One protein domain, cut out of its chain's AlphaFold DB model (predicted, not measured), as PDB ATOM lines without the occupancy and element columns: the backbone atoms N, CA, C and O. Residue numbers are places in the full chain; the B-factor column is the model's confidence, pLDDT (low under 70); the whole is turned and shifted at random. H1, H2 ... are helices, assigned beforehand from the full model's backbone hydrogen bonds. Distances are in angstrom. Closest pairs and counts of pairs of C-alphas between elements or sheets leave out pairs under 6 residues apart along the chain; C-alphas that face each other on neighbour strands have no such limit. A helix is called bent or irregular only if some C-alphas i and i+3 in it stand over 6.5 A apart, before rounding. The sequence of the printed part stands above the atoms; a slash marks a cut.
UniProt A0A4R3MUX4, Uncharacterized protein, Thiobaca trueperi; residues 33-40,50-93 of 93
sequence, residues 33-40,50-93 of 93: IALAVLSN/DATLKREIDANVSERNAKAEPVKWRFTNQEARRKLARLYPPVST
ATOM      1  N   ILE A  33     142.262 148.636 149.982       85.38
ATOM      2  CA  ILE A  33     143.152 148.214 151.072       85.38
ATOM      3  C   ILE A  33     142.592 146.960 151.757       85.38
ATOM      4  O   ILE A  33     143.342 146.037 152.088       85.38
ATOM      5  N   ALA A  34     141.276 146.899 151.978       87.62
ATOM      6  CA  ALA A  34     140.635 145.733 152.574       87.62
ATOM      7  C   ALA A  34     140.778 144.486 151.688       87.62
ATOM      8  O   ALA A  34     141.185 143.440 152.198       87.62
ATOM      9  N   LEU A  35     140.540 144.624 150.380       89.19
ATOM     10  CA  LEU A  35     140.709 143.556 149.394       89.19
ATOM     11  C   LEU A  35     142.160 143.067 149.300       89.19
ATOM     12  O   LEU A  35     142.389 141.861 149.280       89.19
ATOM     13  N   ALA A  36     143.147 143.967 149.315       88.06
ATOM     14  CA  ALA A  36     144.559 143.584 149.296       88.06
ATOM     15  C   ALA A  36     144.950 142.763 150.539       88.06
ATOM     16  O   ALA A  36     145.647 141.755 150.435       88.06
ATOM     17  N   VAL A  37     144.469 143.155 151.724       87.19
ATOM     18  CA  VAL A  37     144.700 142.390 152.961       87.19
ATOM     19  C   VAL A  37     144.016 141.023 152.912       87.19
ATOM     20  O   VAL A  37     144.638 140.042 153.314       87.19
ATOM     21  N   LEU A  38     142.776 140.950 152.418       90.12
ATOM     22  CA  LEU A  38     142.053 139.689 152.231       90.12
ATOM     23  C   LEU A  38     142.841 138.761 151.291       90.12
ATOM     24  O   LEU A  38     143.136 137.620 151.642       90.12
ATOM     25  N   SER A  39     143.288 139.294 150.150       89.50
ATOM     26  CA  SER A  39     144.090 138.563 149.167       89.50
ATOM     27  C   SER A  39     145.369 137.981 149.772       89.50
ATOM     28  O   SER A  39     145.667 136.798 149.598       89.50
ATOM     29  N   ASN A  40     146.100 138.797 150.534       87.50
ATOM     30  CA  ASN A  40     147.375 138.409 151.137       87.50
ATOM     31  C   ASN A  40     147.232 137.433 152.313       87.50
ATOM     32  O   ASN A  40     148.208 136.784 152.674       87.50
ATOM     33  N   ASP A  50     133.321 127.312 145.726       95.69
ATOM     34  CA  ASP A  50     132.742 128.559 146.226       95.69
ATOM     35  C   ASP A  50     132.370 128.499 147.714       95.69
ATOM     36  O   ASP A  50     132.426 129.517 148.410       95.69
ATOM     37  N   ALA A  51     132.004 127.321 148.233       96.69
ATOM     38  CA  ALA A  51     131.616 127.173 149.633       96.69
ATOM     39  C   ALA A  51     132.834 127.311 150.553       96.69
ATOM     40  O   ALA A  51     132.781 128.031 151.555       96.69
ATOM     41  N   THR A  52     133.954 126.688 150.178       93.94
ATOM     42  CA  THR A  52     135.243 126.875 150.845       93.94
ATOM     43  C   THR A  52     135.673 128.337 150.767       93.94
ATOM     44  O   THR A  52     136.013 128.917 151.795       93.94
ATOM     45  N   LEU A  53     135.581 128.970 149.591       93.88
ATOM     46  CA  LEU A  53     135.948 130.379 149.414       93.88
ATOM     47  C   LEU A  53     135.165 131.293 150.359       93.88
ATOM     48  O   LEU A  53     135.752 132.126 151.050       93.88
ATOM     49  N   LYS A  54     133.844 131.113 150.423       95.38
ATOM     50  CA  LYS A  54     132.976 131.910 151.290       95.38
ATOM     51  C   LYS A  54     133.343 131.757 152.764       95.38
ATOM     52  O   LYS A  54     133.456 132.759 153.463       95.38
ATOM     53  N   ARG A  55     133.596 130.526 153.220       94.38
ATOM     54  CA  ARG A  55     133.991 130.258 154.609       94.38
ATOM     55  C   ARG A  55     135.299 130.959 154.981       94.38
ATOM     56  O   ARG A  55     135.369 131.566 156.047       94.38
ATOM     57  N   GLU A  56     136.314 130.892 154.118       93.00
ATOM     58  CA  GLU A  56     137.607 131.546 154.370       93.00
ATOM     59  C   GLU A  56     137.464 133.077 154.428       93.00
ATOM     60  O   GLU A  56     138.033 133.724 155.312       93.00
ATOM     61  N   ILE A  57     136.662 133.661 153.528       94.25
ATOM     62  CA  ILE A  57     136.364 135.101 153.531       94.25
ATOM     63  C   ILE A  57     135.644 135.500 154.821       94.25
ATOM     64  O   ILE A  57     136.078 136.439 155.491       94.25
ATOM     65  N   ASP A  58     134.576 134.790 155.189       94.75
ATOM     66  CA  ASP A  58     133.762 135.107 156.367       94.75
ATOM     67  C   ASP A  58     134.589 135.019 157.657       94.75
ATOM     68  O   ASP A  58     134.503 135.909 158.510       94.75
ATOM     69  N   ALA A  59     135.442 133.997 157.785       93.12
ATOM     70  CA  ALA A  59     136.354 133.852 158.916       93.12
ATOM     71  C   ALA A  59     137.343 135.028 159.003       93.12
ATOM     72  O   ALA A  59     137.497 135.634 160.067       93.12
ATOM     73  N   ASN A  60     137.966 135.404 157.879       91.00
ATOM     74  CA  ASN A  60     138.931 136.503 157.829       91.00
ATOM     75  C   ASN A  60     138.296 137.860 158.168       91.00
ATOM     76  O   ASN A  60     138.833 138.628 158.973       91.00
ATOM     77  N   VAL A  61     137.139 138.151 157.568       92.56
ATOM     78  CA  VAL A  61     136.393 139.393 157.799       92.56
ATOM     79  C   VAL A  61     135.932 139.475 159.251       92.56
ATOM     80  O   VAL A  61     136.100 140.521 159.875       92.56
ATOM     81  N   SER A  62     135.421 138.378 159.815       93.38
ATOM     82  CA  SER A  62     134.981 138.327 161.215       93.38
ATOM     83  C   SER A  62     136.130 138.598 162.185       93.38
ATOM     84  O   SER A  62     136.004 139.451 163.062       93.38
ATOM     85  N   GLU A  63     137.281 137.943 161.996       91.50
ATOM     86  CA  GLU A  63     138.471 138.162 162.826       91.50
ATOM     87  C   GLU A  63     138.951 139.621 162.755       91.50
ATOM     88  O   GLU A  63     139.267 140.244 163.772       91.50
ATOM     89  N   ARG A  64     138.991 140.200 161.550       89.12
ATOM     90  CA  ARG A  64     139.441 141.583 161.358       89.12
ATOM     91  C   ARG A  64     138.466 142.595 161.953       89.12
ATOM     92  O   ARG A  64     138.908 143.554 162.586       89.12
ATOM     93  N   ASN A  65     137.167 142.382 161.769       90.69
ATOM     94  CA  ASN A  65     136.135 143.246 162.332       90.69
ATOM     95  C   ASN A  65     136.149 143.198 163.863       90.69
ATOM     96  O   ASN A  65     135.999 144.241 164.492       90.69
ATOM     97  N   ALA A  66     136.416 142.032 164.459       94.25
ATOM     98  CA  ALA A  66     136.581 141.899 165.906       94.25
ATOM     99  C   ALA A  66     137.796 142.681 166.440       94.25
ATOM    100  O   ALA A  66     137.741 143.227 167.539       94.25
ATOM    101  N   LYS A  67     138.881 142.773 165.660       90.69
ATOM    102  CA  LYS A  67     140.065 143.580 166.011       90.69
ATOM    103  C   LYS A  67     139.827 145.086 165.884       90.69
ATOM    104  O   LYS A  67     140.476 145.851 166.589       90.69
ATOM    105  N   ALA A  68     138.938 145.506 164.979       86.06
ATOM    106  CA  ALA A  68     138.583 146.907 164.722       86.06
ATOM    107  C   ALA A  68     139.797 147.851 164.561       86.06
ATOM    108  O   ALA A  68     139.754 149.022 164.942       86.06
ATOM    109  N   GLU A  69     140.903 147.350 163.997       85.44
ATOM    110  CA  GLU A  69     142.131 148.134 163.871       85.44
ATOM    111  C   GLU A  69     142.008 149.190 162.760       85.44
ATOM    112  O   GLU A  69     141.767 148.841 161.595       85.44
ATOM    113  N   PRO A  70     142.224 150.481 163.071       84.31
ATOM    114  CA  PRO A  70     142.221 151.523 162.060       84.31
ATOM    115  C   PRO A  70     143.435 151.388 161.137       84.31
ATOM    116  O   PRO A  70     144.523 150.962 161.539       84.31
ATOM    117  N   VAL A  71     143.272 151.820 159.884       83.19
ATOM    118  CA  VAL A  71     144.391 151.925 158.942       83.19
ATOM    119  C   VAL A  71     145.424 152.903 159.507       83.19
ATOM    120  O   VAL A  71     145.144 154.084 159.716       83.19
ATOM    121  N   LYS A  72     146.642 152.409 159.747       85.75
ATOM    122  CA  LYS A  72     147.772 153.224 160.206       85.75
ATOM    123  C   LYS A  72     148.395 153.952 159.019       85.75
ATOM    124  O   LYS A  72     149.342 153.466 158.400       85.75
ATOM    125  N   TRP A  73     147.846 155.116 158.696       83.62
ATOM    126  CA  TRP A  73     148.366 155.974 157.637       83.62
ATOM    127  C   TRP A  73     149.771 156.474 157.986       83.62
ATOM    128  O   TRP A  73     149.968 157.177 158.972       83.62
ATOM    129  N   ARG A  74     150.756 156.117 157.158       81.00
ATOM    130  CA  ARG A  74     152.145 156.604 157.272       81.00
ATOM    131  C   ARG A  74     152.418 157.844 156.421       81.00
ATOM    132  O   ARG A  74     153.559 158.269 156.316       81.00
ATOM    133  N   PHE A  75     151.388 158.363 155.762       79.00
ATOM    134  CA  PHE A  75     151.497 159.471 154.831       79.00
ATOM    135  C   PHE A  75     150.602 160.608 155.299       79.00
ATOM    136  O   PHE A  75     149.383 160.467 155.373       79.00
ATOM    137  N   THR A  76     151.222 161.722 155.662       84.56
ATOM    138  CA  THR A  76     150.522 162.899 156.178       84.56
ATOM    139  C   THR A  76     149.980 163.764 155.042       84.56
ATOM    140  O   THR A  76     150.527 163.795 153.937       84.56
ATOM    141  N   ASN A  77     148.954 164.572 155.327       81.25
ATOM    142  CA  ASN A  77     148.460 165.584 154.382       81.25
ATOM    143  C   ASN A  77     149.563 166.556 153.926       81.25
ATOM    144  O   ASN A  77     149.569 167.007 152.781       81.25
ATOM    145  N   GLN A  78     150.519 166.872 154.801       84.50
ATOM    146  CA  GLN A  78     151.635 167.751 154.462       84.50
ATOM    147  C   GLN A  78     152.624 167.075 153.503       84.50
ATOM    148  O   GLN A  78     153.109 167.701 152.561       84.50
ATOM    149  N   GLU A  79     152.918 165.790 153.704       85.56
ATOM    150  CA  GLU A  79     153.716 165.004 152.759       85.56
ATOM    151  C   GLU A  79     152.998 164.814 151.425       85.56
ATOM    152  O   GLU A  79     153.647 164.909 150.384       85.56
ATOM    153  N   ALA A  80     151.674 164.640 151.438       81.50
ATOM    154  CA  ALA A  80     150.852 164.589 150.233       81.50
ATOM    155  C   ALA A  80     150.979 165.867 149.413       81.50
ATOM    156  O   ALA A  80     151.319 165.804 148.234       81.50
ATOM    157  N   ARG A  81     150.798 167.030 150.045       82.88
ATOM    158  CA  ARG A  81     150.929 168.329 149.374       82.88
ATOM    159  C   ARG A  81     152.330 168.571 148.821       82.88
ATOM    160  O   ARG A  81     152.449 169.154 147.754       82.88
ATOM    161  N   ARG A  82     153.380 168.095 149.501       84.31
ATOM    162  CA  ARG A  82     154.761 168.192 148.998       84.31
ATOM    163  C   ARG A  82     155.018 167.247 147.825       84.31
ATOM    164  O   ARG A  82     155.452 167.698 146.771       84.31
ATOM    165  N   LYS A  83     154.745 165.945 147.976       83.31
ATOM    166  CA  LYS A  83     155.047 164.940 146.937       83.31
ATOM    167  C   LYS A  83     154.145 165.064 145.710       83.31
ATOM    168  O   LYS A  83     154.583 164.784 144.601       83.31
ATOM    169  N   LEU A  84     152.894 165.474 145.901       82.50
ATOM    170  CA  LEU A  84     151.885 165.603 144.851       82.50
ATOM    171  C   LEU A  84     151.582 167.077 144.545       82.50
ATOM    172  O   LEU A  84     150.489 167.387 144.082       82.50
ATOM    173  N   ALA A  85     152.539 167.985 144.770       82.25
ATOM    174  CA  ALA A  85     152.373 169.431 144.574       82.25
ATOM    175  C   ALA A  85     151.838 169.802 143.180       82.25
ATOM    176  O   ALA A  85     151.060 170.735 143.036       82.25
ATOM    177  N   ARG A  86     152.194 169.026 142.147       82.75
ATOM    178  CA  ARG A  86     151.670 169.205 140.782       82.75
ATOM    179  C   ARG A  86     150.160 168.950 140.670       82.75
ATOM    180  O   ARG A  86     149.524 169.477 139.765       82.75
ATOM    181  N   LEU A  87     149.607 168.103 141.537       78.38
ATOM    182  CA  LEU A  87     148.201 167.683 141.529       78.38
ATOM    183  C   LEU A  87     147.341 168.465 142.528       78.38
ATOM    184  O   LEU A  87     146.133 168.562 142.326       78.38
ATOM    185  N   TYR A  88     147.938 169.005 143.594       71.50
ATOM    186  CA  TYR A  88     147.227 169.790 144.599       71.50
ATOM    187  C   TYR A  88     147.481 171.284 144.385       71.50
ATOM    188  O   TYR A  88     148.604 171.734 144.618       71.50
ATOM    189  N   PRO A  89     146.467 172.070 143.983       72.69
ATOM    190  CA  PRO A  89     146.614 173.516 143.930       72.69
ATOM    191  C   PRO A  89     146.936 174.077 145.326       72.69
ATOM    192  O   PRO A  89     146.529 173.487 146.336       72.69
ATOM    193  N   PRO A  90     147.675 175.200 145.404       71.62
ATOM    194  CA  PRO A  90     147.946 175.858 146.672       71.62
ATOM    195  C   PRO A  90     146.624 176.188 147.363       71.62
ATOM    196  O   PRO A  90     145.670 176.640 146.728       71.62
ATOM    197  N   VAL A  91     146.564 175.909 148.663       71.06
ATOM    198  CA  VAL A  91     145.385 176.203 149.476       71.06
ATOM    199  C   VAL A  91     145.220 177.719 149.475       71.06
ATOM    200  O   VAL A  91     146.110 178.420 149.951       71.06
ATOM    201  N   SER A  92     144.143 178.221 148.874       63.16
ATOM    202  CA  SER A  92     143.812 179.642 148.945       63.16
ATOM    203  C   SER A  92     143.456 179.968 150.392       63.16
ATOM    204  O   SER A  92     142.522 179.371 150.932       63.16
ATOM    205  N   THR A  93     144.258 180.829 151.013       46.06
ATOM    206  CA  THR A  93     143.977 181.435 152.321       46.06
ATOM    207  C   THR A  93     142.816 182.411 152.207       46.06
ATOM    208  O   THR A  93     142.761 183.121 151.176       46.06
TER     209      THR A  93
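AT A GLANCE: This is residues 33 to 40 and 50 to 93 of the 93 residues of an uncharacterized protein of Thiobaca trueperi (UniProt A0A4R3MUX4). One long helix, H2, lies toward one end of the model with a short helix, H1, near its middle, and from the last residue of H2 a stretched-out loop, residues 68 to 76, leads away to a second short helix, H3, near the other end. There is no common core: H3 is far from both other helices, and a tail without a named element, residues 84 to 93, follows it. The printed part has 52 residues with three named helices, in the order H1, H2, H3, and no named strand; the class is all helix, with 33 of the 52 residues in helices. The whole is extended, with a radius of gyration of the C-alphas of 18.1 A, and its C-alphas span 54 by 22 by 17 A, the length coming from the loop, H3 and the tail beyond H2.

IN THESE COORDINATES: The longest helix, H2, holds residues 50 to 67 and measures 25.9 A from first to last C-alpha; C-alpha 50 is at (132.742, 128.559, 146.226) and C-alpha 67 at (140.065, 143.580, 166.011). H1, residues 33 to 40, measures 10.7 A and begins with C-alpha 33 at (143.152, 148.214, 151.072). H3, residues 77 to 83, measures 10.0 A and ends with C-alpha 83 at (155.047, 164.940, 146.937). No helix is bent or irregular.

HOW THE PARTS SIT: H2 touches H1, but only just, with 3 pairs of C-alphas within 8 A, and with its residues 57 to 61 alone. The closest C-alphas of the two are those of Leu 38 and Asn 60, 7.2 A apart. Their lines stand at a steep tilt of 56 degrees, and they run opposite ways, with 11.9 A from centre to centre. H3 is apart from H2 and also from H1. In H1, H2 and H3 every O i to N i+4 pair is within hydrogen-bond range. Residues 50 to 55, which belong to H2, stand free, as do residues 65 to 70, of which 65 to 67 belong to H2, residues 72 to 79, of which 77 to 79 belong to H3, and residues 82 to 87.

THE WHOLE: The two C-alphas farthest apart are those of Ala 51 and Thr 93, 55.7 A. Residues 41 to 49 are cut out, and C-alphas 40 and 50 are 18.3 A apart across the cut, which holds the link from H1 to H2. The link from H2 to H3, 9 residues, is short. The printed part ends at residue 93, the chain's last residue. The mean pLDDT of the printed part is 85.4, and residues 92 to 93 are under 70.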